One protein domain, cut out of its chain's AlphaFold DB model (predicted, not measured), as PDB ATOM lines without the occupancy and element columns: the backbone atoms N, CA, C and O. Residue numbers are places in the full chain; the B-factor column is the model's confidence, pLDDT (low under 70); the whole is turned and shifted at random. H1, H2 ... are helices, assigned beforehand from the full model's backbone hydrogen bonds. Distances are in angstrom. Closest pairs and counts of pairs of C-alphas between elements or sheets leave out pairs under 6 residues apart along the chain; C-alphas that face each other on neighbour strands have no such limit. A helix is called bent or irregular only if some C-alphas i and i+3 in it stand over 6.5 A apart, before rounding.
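What this domain is: This is residues 2 to 85 of the 131 residues of an uncharacterized protein of Parcubacteria group bacterium GW2011_GWA1_38_7 (UniProt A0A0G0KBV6). Three helices make a loose-jointed row of contacts, with H2 between the other two: H1 runs partly alongside the first residues of H2, and H3 crosses H2 at nearly a right angle. Between H1 and H2 a long loop without a named element, residues 17 to 46, runs out past Gly 32 and comes back to where H2 begins; the C-alphas of Gly 32 in this loop and of Gly 62, just after H2, are the two farthest apart in the domain. The printed part has 84 residues with three named helices, in the order H1, H2, H3, and no named strand; the class is all helix, and the helices hold 43 of the 84 printed residues. The whole is compact, with a radius of gyration of the C-alphas of 12.7 A, and the C-alphas span 38 by 32 by 23 A along their three main axes.

Where its parts are: The printed part begins at Lys 2, with its C-alpha at (167.381, 198.273, 134.197). H1 follows at once as residues 3 to 16, from Pro 3 to Ala 16; its first C-alpha is at (170.431, 198.677, 131.837), and it is 19.4 A long from first to last C-alpha. H1 is irregular, but only just: C-alphas 5 and 8 are 6.9 A apart, where about 5 A is found in a regular helix. Residues 17 to 46 hold no named element; Gly 32 in this stretch has its C-alpha at (160.227, 208.606, 146.485). H2 is residues 47 to 61, from Pro 47 to Leu 61, 19.0 A from first to last C-alpha, and with 15 residues it is the longest helix by residues. H2 is irregular too, with C-alphas 52 and 55 at 7.5 A from each other. H3 is residues 70 to 83, from Pro 70 to Asp 83, 19.8 A from first to last C-alpha, and its last C-alpha is at (148.732, 183.291, 130.768).

How they stand to each other: H1 and H2 touch, with 10 pairs of C-alphas within 8 A; the closest C-alphas are those of Phe 10 and Pro 47, 5.3 A apart. H2 touches H1 with residues 47 to 51 alone. The lines of H1 and H2 stand at a shallow tilt of 32 degrees and run the same way, and their centres are 13.6 A apart. H2 also touches H3, with 6 pairs of C-alphas within 8 A; the closest C-alphas here are those of Leu 57 and Ala 76, 6.8 A apart. The lines of H2 and H3 are about perpendicular, at 78 degrees, and their centres are 9.6 A apart. H1 and H3 are apart, with no C-alpha of the one within 8 A of the other. In the backbone, each O i to N i+4 pair inside H3 is within hydrogen-bond range, while in H1 it is 7 of 10 pairs and in H2 7 of 11.

The domain as a whole: The two C-alphas farthest apart, those of Gly 32 and Gly 62, are 41.1 A from each other, and the first and last printed C-alphas, of Lys 2 and Gly 85, are 27.1 A apart. The printed part has no cut. The link from H1 to H2 is long, with 30 residues, and its C-alphas lie 4 to 24 A from the mean of the C-alphas. The link from H2 to H3 is short, with 8 residues. The mean pLDDT of the printed part of this model is 93.5, and one residue, Gly 35 in the long link, is under 70.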
ATOM      1  N   LYS A   2     166.195 199.064 133.793       84.19
ATOM      2  CA  LYS A   2     167.381 198.273 134.197       84.19
ATOM      3  C   LYS A   2     168.332 198.111 132.997       84.19
ATOM      4  O   LYS A   2     167.939 197.430 132.049       84.19
ATOM      5  N   PRO A   3     169.571 198.649 133.024       84.56
ATOM      6  CA  PRO A   3     170.431 198.677 131.837       84.56
ATOM      7  C   PRO A   3     170.684 197.302 131.212       84.56
ATOM      8  O   PRO A   3     170.520 197.132 130.012       84.56
ATOM      9  N   SER A   4     170.985 196.296 132.036       86.94
ATOM     10  CA  SER A   4     171.327 194.948 131.568       86.94
ATOM     11  C   SER A   4     170.149 194.102 131.081       86.94
ATOM     12  O   SER A   4     170.371 193.005 130.583       86.94
ATOM     13  N   ARG A   5     168.905 194.561 131.261       89.75
ATOM     14  CA  ARG A   5     167.706 193.774 130.924       89.75
ATOM     15  C   ARG A   5     166.766 194.493 129.969       89.75
ATOM     16  O   ARG A   5     166.200 193.848 129.102       89.75
ATOM     17  N   ASP A   6     166.575 195.797 130.145       92.12
ATOM     18  CA  ASP A   6     165.451 196.521 129.542       92.12
ATOM     19  C   ASP A   6     165.888 197.491 128.432       92.12
ATOM     20  O   ASP A   6     165.105 197.751 127.525       92.12
ATOM     21  N   VAL A   7     167.131 197.995 128.460       92.19
ATOM     22  CA  VAL A   7     167.607 198.994 127.480       92.19
ATOM     23  C   VAL A   7     167.755 198.392 126.085       92.19
ATOM     24  O   VAL A   7     167.227 198.958 125.134       92.19
ATOM     25  N   ALA A   8     168.419 197.241 125.946       95.31
ATOM     26  CA  ALA A   8     168.575 196.599 124.637       95.31
ATOM     27  C   ALA A   8     167.215 196.229 124.003       95.31
ATOM     28  O   ALA A   8     166.966 196.669 122.882       95.31
ATOM     29  N   PRO A   9     166.272 195.574 124.720       96.44
ATOM     30  CA  PRO A   9     164.922 195.363 124.199       96.44
ATOM     31  C   PRO A   9     164.191 196.646 123.799       96.44
ATOM     32  O   PRO A   9     163.489 196.656 122.795       96.44
ATOM     33  N   PHE A  10     164.345 197.735 124.558       96.75
ATOM     34  CA  PHE A  10     163.719 199.013 124.221       96.75
ATOM     35  C   PHE A  10     164.255 199.588 122.904       96.75
ATOM     36  O   PHE A  10     163.472 200.024 122.058       96.75
ATOM     37  N   LEU A  11     165.577 199.552 122.703       96.50
ATOM     38  CA  LEU A  11     166.208 199.990 121.457       96.50
ATOM     39  C   LEU A  11     165.770 199.126 120.266       96.50
ATOM     40  O   LEU A  11     165.473 199.659 119.203       96.50
ATOM     41  N   GLU A  12     165.671 197.807 120.447       96.81
ATOM     42  CA  GLU A  12     165.176 196.900 119.406       96.81
ATOM     43  C   GLU A  12     163.725 197.201 119.013       96.81
ATOM     44  O   GLU A  12     163.424 197.306 117.826       96.81
ATOM     45  N   ILE A  13     162.835 197.357 120.000       97.50
ATOM     46  CA  ILE A  13     161.405 197.606 119.772       97.50
ATOM     47  C   ILE A  13     161.203 198.947 119.065       97.50
ATOM     48  O   ILE A  13     160.497 199.017 118.062       97.50
ATOM     49  N   THR A  14     161.843 200.011 119.560       97.50
ATOM     50  CA  THR A  14     161.727 201.346 118.953       97.50
ATOM     51  C   THR A  14     162.280 201.364 117.533       97.50
ATOM     52  O   THR A  14     161.608 201.870 116.639       97.50
ATOM     53  N   ASN A  15     163.428 200.730 117.284       97.25
ATOM     54  CA  ASN A  15     163.980 200.610 115.937       97.25
ATOM     55  C   ASN A  15     163.055 199.824 114.991       97.25
ATOM     56  O   ASN A  15     162.836 200.245 113.858       97.25
ATOM     57  N   ALA A  16     162.475 198.709 115.449       96.88
ATOM     58  CA  ALA A  16     161.574 197.890 114.637       96.88
ATOM     59  C   ALA A  16     160.270 198.619 114.262       96.88
ATOM     60  O   ALA A  16     159.732 198.392 113.179       96.88
ATOM     61  N   LEU A  17     159.784 199.510 115.132       97.06
ATOM     62  CA  LEU A  17     158.592 200.338 114.911       97.06
ATOM     63  C   LEU A  17     158.893 201.672 114.203       97.06
ATOM     64  O   LEU A  17     157.972 202.429 113.908       97.06
ATOM     65  N   GLY A  18     160.165 201.973 113.917       97.25
ATOM     66  CA  GLY A  18     160.574 203.226 113.277       97.25
ATOM     67  C   GLY A  18     160.543 204.450 114.203       97.25
ATOM     68  O   GLY A  18     160.472 205.581 113.726       97.25
ATOM     69  N   TYR A  19     160.600 204.249 115.519       96.75
ATOM     70  CA  TYR A  19     160.636 205.321 116.510       96.75
ATOM     71  C   TYR A  19     162.055 205.759 116.871       96.75
ATOM     72  O   TYR A  19     162.993 204.964 116.923       96.75
ATOM     73  N   ASN A  20     162.202 207.037 117.228       95.75
ATOM     74  CA  ASN A  20     163.418 207.531 117.861       95.75
ATOM     75  C   ASN A  20     163.401 207.178 119.356       95.75
ATOM     76  O   ASN A  20     162.668 207.789 120.138       95.75
ATOM     77  N   ALA A  21     164.244 206.230 119.763       94.19
ATOM     78  CA  ALA A  21     164.325 205.754 121.144       94.19
ATOM     79  C   ALA A  21     164.547 206.874 122.179       94.19
ATOM     80  O   ALA A  21     164.044 206.791 123.295       94.19
ATOM     81  N   PHE A  22     165.257 207.945 121.810       92.62
ATOM     82  CA  PHE A  22     165.561 209.066 122.707       92.62
ATOM     83  C   PHE A  22     164.414 210.072 122.847       92.62
ATOM     84  O   PHE A  22     164.451 210.926 123.729       92.62
ATOM     85  N   GLN A  23     163.400 209.983 121.985       94.31
ATOM     86  CA  GLN A  23     162.204 210.831 122.011       94.31
ATOM     87  C   GLN A  23     160.942 210.051 122.393       94.31
ATOM     88  O   GLN A  23     159.901 210.646 122.662       94.31
ATOM     89  N   THR A  24     161.023 208.720 122.422       93.94
ATOM     90  CA  THR A  24     159.877 207.863 122.710       93.94
ATOM     91  C   THR A  24     159.647 207.785 124.213       93.94
ATOM     92  O   THR A  24     160.526 207.378 124.974       93.94
ATOM     93  N   ALA A  25     158.451 208.176 124.647       91.56
ATOM     94  CA  ALA A  25     158.119 208.253 126.060       91.56
ATOM     95  C   ALA A  25     157.991 206.864 126.708       91.56
ATOM     96  O   ALA A  25     157.360 205.950 126.173       91.56
ATOM     97  N   VAL A  26     158.528 206.758 127.921       93.69
ATOM     98  CA  VAL A  26     158.315 205.647 128.855       93.69
ATOM     99  C   VAL A  26     157.864 206.204 130.201       93.69
ATOM    100  O   VAL A  26     158.031 207.390 130.480       93.69
ATOM    101  N   SER A  27     157.307 205.351 131.056       89.00
ATOM    102  CA  SER A  27     156.831 205.739 132.381       89.00
ATOM    103  C   SER A  27     157.913 206.456 133.196       89.00
ATOM    104  O   SER A  27     159.014 205.917 133.374       89.00
ATOM    105  N   CYS A  28     157.571 207.616 133.753       81.69
ATOM    106  CA  CYS A  28     158.461 208.382 134.618       81.69
ATOM    107  C   CYS A  28     158.765 207.646 135.939       81.69
ATOM    108  O   CYS A  28     157.949 206.847 136.410       81.69
ATOM    109  N   PRO A  29     159.913 207.935 136.576       79.00
ATOM    110  CA  PRO A  29     160.151 207.544 137.959       79.00
ATOM    111  C   PRO A  29     159.073 208.109 138.886       79.00
ATOM    112  O   PRO A  29     158.710 209.281 138.787       79.00
ATOM    113  N   ILE A  30     158.584 207.283 139.809       76.88
ATOM    114  CA  ILE A  30     157.660 207.730 140.853       76.88
ATOM    115  C   ILE A  30     158.493 208.405 141.944       76.88
ATOM    116  O   ILE A  30     159.446 207.811 142.452       76.88
ATOM    117  N   ALA A  31     158.144 209.640 142.306       77.56
ATOM    118  CA  ALA A  31     158.836 210.373 143.362       77.56
ATOM    119  C   ALA A  31     158.856 209.555 144.667       77.56
ATOM    120  O   ALA A  31     157.824 209.062 145.117       77.56
ATOM    121  N   GLY A  32     160.042 209.387 145.256       75.00
ATOM    122  CA  GLY A  32     160.227 208.606 146.485       75.00
ATOM    123  C   GLY A  32     160.292 207.084 146.301       75.00
ATOM    124  O   GLY A  32     160.555 206.385 147.276       75.00
ATOM    125  N   VAL A  33     160.120 206.552 145.083       76.06
ATOM    126  CA  VAL A  33     160.344 205.128 144.784       76.06
ATOM    127  C   VAL A  33     161.705 204.960 144.117       76.06
ATOM    128  O   VAL A  33     162.001 205.573 143.091       76.06
ATOM    129  N   ALA A  34     162.553 204.119 144.709       71.94
ATOM    130  CA  ALA A  34     163.870 203.836 144.162       71.94
ATOM    131  C   ALA A  34     163.756 203.029 142.858       71.94
ATOM    132  O   ALA A  34     163.336 201.872 142.849       71.94
ATOM    133  N   GLY A  35     164.190 203.644 141.758       68.06
ATOM    134  CA  GLY A  35     164.217 203.028 140.437       68.06
ATOM    135  C   GLY A  35     162.898 203.141 139.671       68.06
ATOM    136  O   GLY A  35     161.836 203.441 140.203       68.06
ATOM    137  N   TYR A  36     162.984 202.908 138.366       74.62
ATOM    138  CA  TYR A  36     161.831 202.865 137.472       74.62
ATOM    139  C   TYR A  36     162.089 201.838 136.373       74.62
ATOM    140  O   TYR A  36     163.224 201.682 135.917       74.62
ATOM    141  N   GLY A  37     161.053 201.117 135.950       79.19
ATOM    142  CA  GLY A  37     161.181 200.071 134.933       79.19
ATOM    143  C   GLY A  37     161.355 200.613 133.514       79.19
ATOM    144  O   GLY A  37     162.007 199.970 132.699       79.19
ATOM    145  N   GLY A  38     160.856 201.824 133.246       89.38
ATOM    146  CA  GLY A  38     160.741 202.354 131.884       89.38
ATOM    147  C   GLY A  38     159.639 201.628 131.115       89.38
ATOM    148  O   GLY A  38     159.877 201.128 130.023       89.38
ATOM    149  N   ALA A  39     158.468 201.500 131.738       93.56
ATOM    150  CA  ALA A  39     157.324 200.829 131.150       93.56
ATOM    151  C   ALA A  39     156.808 201.604 129.927       93.56
ATOM    152  O   ALA A  39     156.783 202.834 129.934       93.56
ATOM    153  N   MET A  40     156.422 200.882 128.882       97.06
ATOM    154  CA  MET A  40     156.017 201.429 127.591       97.06
ATOM    155  C   MET A  40     154.495 201.402 127.454       97.06
ATOM    156  O   MET A  40     153.855 200.404 127.805       97.06
ATOM    157  N   GLY A  41     153.948 202.481 126.890       96.06
ATOM    158  CA  GLY A  41     152.554 202.568 126.474       96.06
ATOM    159  C   GLY A  41     151.504 202.456 127.589       96.06
ATOM    160  O   GLY A  41     151.832 202.352 128.773       96.06
ATOM    161  N   PRO A  42     150.208 202.465 127.227       96.25
ATOM    162  CA  PRO A  42     149.111 202.532 128.193       96.25
ATOM    163  C   PRO A  42     148.990 201.282 129.076       96.25
ATOM    164  O   PRO A  42     148.537 201.377 130.214       96.25
ATOM    165  N   ALA A  43     149.425 200.116 128.587       96.31
ATOM    166  CA  ALA A  43     149.439 198.882 129.374       96.31
ATOM    167  C   ALA A  43     150.684 198.741 130.273       96.31
ATOM    168  O   ALA A  43     150.780 197.772 131.027       96.31
ATOM    169  N   GLN A  44     151.614 199.705 130.231       95.81
ATOM    170  CA  GLN A  44     152.790 199.772 131.101       95.81
ATOM    171  C   GLN A  44     153.679 198.512 131.032       95.81
ATOM    172  O   GLN A  44     154.171 198.022 132.051       95.81
ATOM    173  N   PHE A  45     153.935 197.993 129.827       96.88
ATOM    174  CA  PHE A  45     154.810 196.831 129.652       96.88
ATOM    175  C   PHE A  45     156.286 197.196 129.817       96.88
ATOM    176  O   PHE A  45     156.791 198.122 129.185       96.88
ATOM    177  N   ILE A  46     157.020 196.421 130.617       95.94
ATOM    178  CA  ILE A  46     158.488 196.489 130.648       95.94
ATOM    179  C   ILE A  46     159.045 195.975 129.308       95.94
ATOM    180  O   ILE A  46     158.570 194.930 128.850       95.94
ATOM    181  N   PRO A  47     160.072 196.617 128.709       96.31
ATOM    182  CA  PRO A  47     160.614 196.217 127.408       96.31
ATOM    183  C   PRO A  47     160.945 194.727 127.292       96.31
ATOM    184  O   PRO A  47     160.504 194.056 126.363       96.31
ATOM    185  N   SER A  48     161.632 194.162 128.289       95.62
ATOM    186  CA  SER A  48     161.973 192.737 128.288       95.62
ATOM    187  C   SER A  48     160.750 191.819 128.389       95.62
ATOM    188  O   SER A  48     160.793 190.686 127.927       95.62
ATOM    189  N   THR A  49     159.664 192.287 129.014       95.75
ATOM    190  CA  THR A  49     158.406 191.531 129.113       95.75
ATOM    191  C   THR A  49     157.668 191.570 127.781       95.75
ATOM    192  O   THR A  49     157.198 190.533 127.334       95.75
ATOM    193  N   TRP A  50     157.632 192.722 127.102       97.50
ATOM    194  CA  TRP A  50     157.026 192.855 125.771       97.50
ATOM    195  C   TRP A  50     157.619 191.871 124.755       97.50
ATOM    196  O   TRP A  50     156.878 191.215 124.024       97.50
ATOM    197  N   LYS A  51     158.947 191.689 124.767       97.06
ATOM    198  CA  LYS A  51     159.638 190.729 123.887       97.06
ATOM    199  C   LYS A  51     159.129 189.290 124.021       97.06
ATOM    200  O   LYS A  51     159.193 188.545 123.052       97.06
ATOM    201  N   LEU A  52     158.582 188.899 125.178       96.50
ATOM    202  CA  LEU A  52     157.984 187.569 125.368       96.50
ATOM    203  C   LEU A  52     156.690 187.385 124.558       96.50
ATOM    204  O   LEU A  52     156.321 186.259 124.225       96.50
ATOM    205  N   PHE A  53     155.999 188.483 124.243       97.44
ATOM    206  CA  PHE A  53     154.704 188.485 123.561       97.44
ATOM    207  C   PHE A  53     154.798 188.882 122.089       97.44
ATOM    208  O   PHE A  53     153.893 188.547 121.331       97.44
ATOM    209  N   GLU A  54     155.880 189.540 121.667       96.06
ATOM    210  CA  GLU A  54     156.051 190.121 120.327       96.06
ATOM    211  C   GLU A  54     155.663 189.158 119.191       96.06
ATOM    212  O   GLU A  54     154.815 189.488 118.362       96.06
ATOM    213  N   SER A  55     156.196 187.931 119.191       97.44
ATOM    214  CA  SER A  55     155.876 186.932 118.161       97.44
ATOM    215  C   SER A  55     154.410 186.489 118.193       97.44
ATOM    216  O   SER A  55     153.782 186.344 117.146       97.44
ATOM    217  N   ARG A  56     153.834 186.287 119.387       98.00
ATOM    218  CA  ARG A  56     152.425 185.876 119.539       98.00
ATOM    219  C   ARG A  56     151.477 186.988 119.104       98.00
ATOM    220  O   ARG A  56     150.494 186.715 118.421       98.00
ATOM    221  N   LEU A  57     151.795 188.228 119.462       98.06
ATOM    222  CA  LEU A  57     151.042 189.409 119.060       98.06
ATOM    223  C   LEU A  57     151.095 189.603 117.551       98.06
ATOM    224  O   LEU A  57     150.046 189.762 116.936       98.06
ATOM    225  N   LYS A  58     152.281 189.490 116.943       97.44
ATOM    226  CA  LYS A  58     152.434 189.589 115.489       97.44
ATOM    227  C   LYS A  58     151.588 188.561 114.745       97.44
ATOM    228  O   LYS A  58     150.928 188.907 113.769       97.44
ATOM    229  N   ASN A  59     151.565 187.321 115.231       98.06
ATOM    230  CA  ASN A  59     150.765 186.257 114.629       98.06
ATOM    231  C   ASN A  59     149.255 186.523 114.727       98.06
ATOM    232  O   ASN A  59     148.533 186.241 113.779       98.06
ATOM    233  N   ILE A  60     148.773 187.064 115.851       97.25
ATOM    234  CA  ILE A  60     147.341 187.332 116.064       97.25
ATOM    235  C   ILE A  60     146.882 188.611 115.351       97.25
ATOM    236  O   ILE A  60     145.775 188.661 114.823       97.25
ATOM    237  N   LEU A  61     147.713 189.652 115.347       97.12
ATOM    238  CA  LEU A  61     147.356 190.974 114.833       97.12
ATOM    239  C   LEU A  61     147.682 191.149 113.341       97.12
ATOM    240  O   LEU A  61     147.177 192.079 112.712       97.12
ATOM    241  N   GLY A  62     148.528 190.288 112.771       97.81
ATOM    242  CA  GLY A  62     148.951 190.359 111.368       97.81
ATOM    243  C   GLY A  62     149.943 191.487 111.061       97.81
ATOM    244  O   GLY A  62     150.252 191.733 109.899       97.81
ATOM    245  N   HIS A  63     150.453 192.177 112.082       97.50
ATOM    246  CA  HIS A  63     151.434 193.255 111.962       97.50
ATOM    247  C   HIS A  63     152.343 193.296 113.195       97.50
ATOM    248  O   HIS A  63     152.089 192.615 114.186       97.50
ATOM    249  N   LEU A  64     153.436 194.060 113.127       97.62
ATOM    250  CA  LEU A  64     154.292 194.273 114.291       97.62
ATOM    251  C   LEU A  64     153.523 195.089 115.335       97.62
ATOM    252  O   LEU A  64     153.151 196.223 115.059       97.62
ATOM    253  N   ALA A  65     153.283 194.492 116.500       98.06
ATOM    254  CA  ALA A  65     152.516 195.124 117.560       98.06
ATOM    255  C   ALA A  65     153.262 196.323 118.152       98.06
ATOM    256  O   ALA A  65     154.454 196.231 118.461       98.06
ATOM    257  N   ASP A  66     152.532 197.410 118.365       97.94
ATOM    258  CA  ASP A  66     153.043 198.660 118.909       97.94
ATOM    259  C   ASP A  66     152.636 198.820 120.392       97.94
ATOM    260  O   ASP A  66     151.448 198.968 120.687       97.94
ATOM    261  N   PRO A  67     153.584 198.842 121.356       97.81
ATOM    262  CA  PRO A  67     153.268 199.071 122.765       97.81
ATOM    263  C   PRO A  67     152.508 200.371 123.031       97.81
ATOM    264  O   PRO A  67     151.788 200.443 124.024       97.81
ATOM    265  N   TRP A  68     152.681 201.399 122.195       97.88
ATOM    266  CA  TRP A  68     152.048 202.709 122.347       97.88
ATOM    267  C   TRP A  68     150.668 202.790 121.675       97.88
ATOM    268  O   TRP A  68     149.875 203.661 122.039       97.88
ATOM    269  N   SER A  69     150.330 201.844 120.792       97.69
ATOM    270  CA  SER A  69     148.979 201.654 120.257       97.69
ATOM    271  C   SER A  69     148.058 201.077 121.339       97.69
ATOM    272  O   SER A  69     148.300 199.966 121.822       97.69
ATOM    273  N   PRO A  70     146.955 201.757 121.723       97.25
ATOM    274  CA  PRO A  70     146.044 201.236 122.741       97.25
ATOM    275  C   PRO A  70     145.496 199.848 122.396       97.25
ATOM    276  O   PRO A  70     145.397 198.989 123.270       97.25
ATOM    277  N   ARG A  71     145.183 199.599 121.118       97.56
ATOM    278  CA  ARG A  71     144.639 198.314 120.661       97.56
ATOM    279  C   ARG A  71     145.609 197.163 120.933       97.56
ATOM    280  O   ARG A  71     145.206 196.144 121.494       97.56
ATOM    281  N   ASP A  72     146.872 197.340 120.573       98.31
ATOM    282  CA  ASP A  72     147.894 196.299 120.689       98.31
ATOM    283  C   ASP A  72     148.320 196.122 122.145       98.31
ATOM    284  O   ASP A  72     148.462 194.996 122.622       98.31
ATOM    285  N   ALA A  73     148.433 197.230 122.882       98.12
ATOM    286  CA  ALA A  73     148.728 197.236 124.306       98.12
ATOM    287  C   ALA A  73     147.675 196.464 125.120       98.12
ATOM    288  O   ALA A  73     148.030 195.649 125.976       98.12
ATOM    289  N   PHE A  74     146.381 196.671 124.849       97.12
ATOM    290  CA  PHE A  74     145.317 195.929 125.531       97.12
ATOM    291  C   PHE A  74     145.223 194.473 125.066       97.12
ATOM    292  O   PHE A  74     144.959 193.604 125.898       97.12
ATOM    293  N   MET A  75     145.518 194.173 123.795       98.12
ATOM    294  CA  MET A  75     145.655 192.786 123.333       98.12
ATOM    295  C   MET A  75     146.790 192.062 124.075       98.12
ATOM    296  O   MET A  75     146.598 190.955 124.582       98.12
ATOM    297  N   ALA A  76     147.951 192.704 124.213       98.25
ATOM    298  CA  ALA A  76     149.082 192.188 124.978       98.25
ATOM    299  C   ALA A  76     148.738 192.000 126.459       98.25
ATOM    300  O   ALA A  76     149.052 190.962 127.041       98.25
ATOM    301  N   SER A  77     148.046 192.969 127.066       97.69
ATOM    302  CA  SER A  77     147.608 192.885 128.462       97.69
ATOM    303  C   SER A  77     146.647 191.714 128.682       97.69
ATOM    304  O   SER A  77     146.860 190.911 129.590       97.69
ATOM    305  N   GLY A  78     145.649 191.548 127.808       97.06
ATOM    306  CA  GLY A  78     144.719 190.422 127.853       97.06
ATOM    307  C   GLY A  78     145.422 189.074 127.690       97.06
ATOM    308  O   GLY A  78     145.145 188.138 128.443       97.06
ATOM    309  N   MET A  79     146.386 188.990 126.769       97.75
ATOM    310  CA  MET A  79     147.213 187.798 126.572       97.75
ATOM    311  C   MET A  79     148.018 187.457 127.831       97.75
ATOM    312  O   MET A  79     147.958 186.327 128.310       97.75
ATOM    313  N   TYR A  80     148.715 188.435 128.413       98.06
ATOM    314  CA  TYR A  80     149.534 188.202 129.598       98.06
ATOM    315  C   TYR A  80     148.684 187.834 130.822       98.06
ATOM    316  O   TYR A  80     148.992 186.880 131.532       98.06
ATOM    317  N   LEU A  81     147.576 188.537 131.060       97.50
ATOM    318  CA  LEU A  81     146.662 188.213 132.157       97.50
ATOM    319  C   LEU A  81     146.063 186.808 132.002       97.50
ATOM    320  O   LEU A  81     145.926 186.094 132.999       97.50
ATOM    321  N   SER A  82     145.769 186.386 130.770       96.94
ATOM    322  CA  SER A  82     145.298 185.027 130.475       96.94
ATOM    323  C   SER A  82     146.353 183.974 130.815       96.94
ATOM    324  O   SER A  82     146.037 183.017 131.521       96.94
ATOM    325  N   ASP A  83     147.614 184.181 130.414       97.50
ATOM    326  CA  ASP A  83     148.732 183.291 130.768       97.50
ATOM    327  C   ASP A  83     148.952 183.210 132.291       97.50
ATOM    328  O   ASP A  83     149.364 182.180 132.826       97.50
ATOM    329  N   LEU A  84     148.650 184.294 133.012       97.06
ATOM    330  CA  LEU A  84     148.703 184.355 134.475       97.06
ATOM    331  C   LEU A  84     147.490 183.702 135.166       97.06
ATOM    332  O   LEU A  84     147.445 183.656 136.401       97.06
ATOM    333  N   GLY A  85     146.534 183.179 134.396       96.62
ATOM    334  CA  GLY A  85     145.372 182.441 134.884       96.62
ATOM    335  C   GLY A  85     144.117 183.285 135.103       96.62
ATOM    336  O   GLY A  85     143.184 182.802 135.739       96.62
TER     337      GLY A  85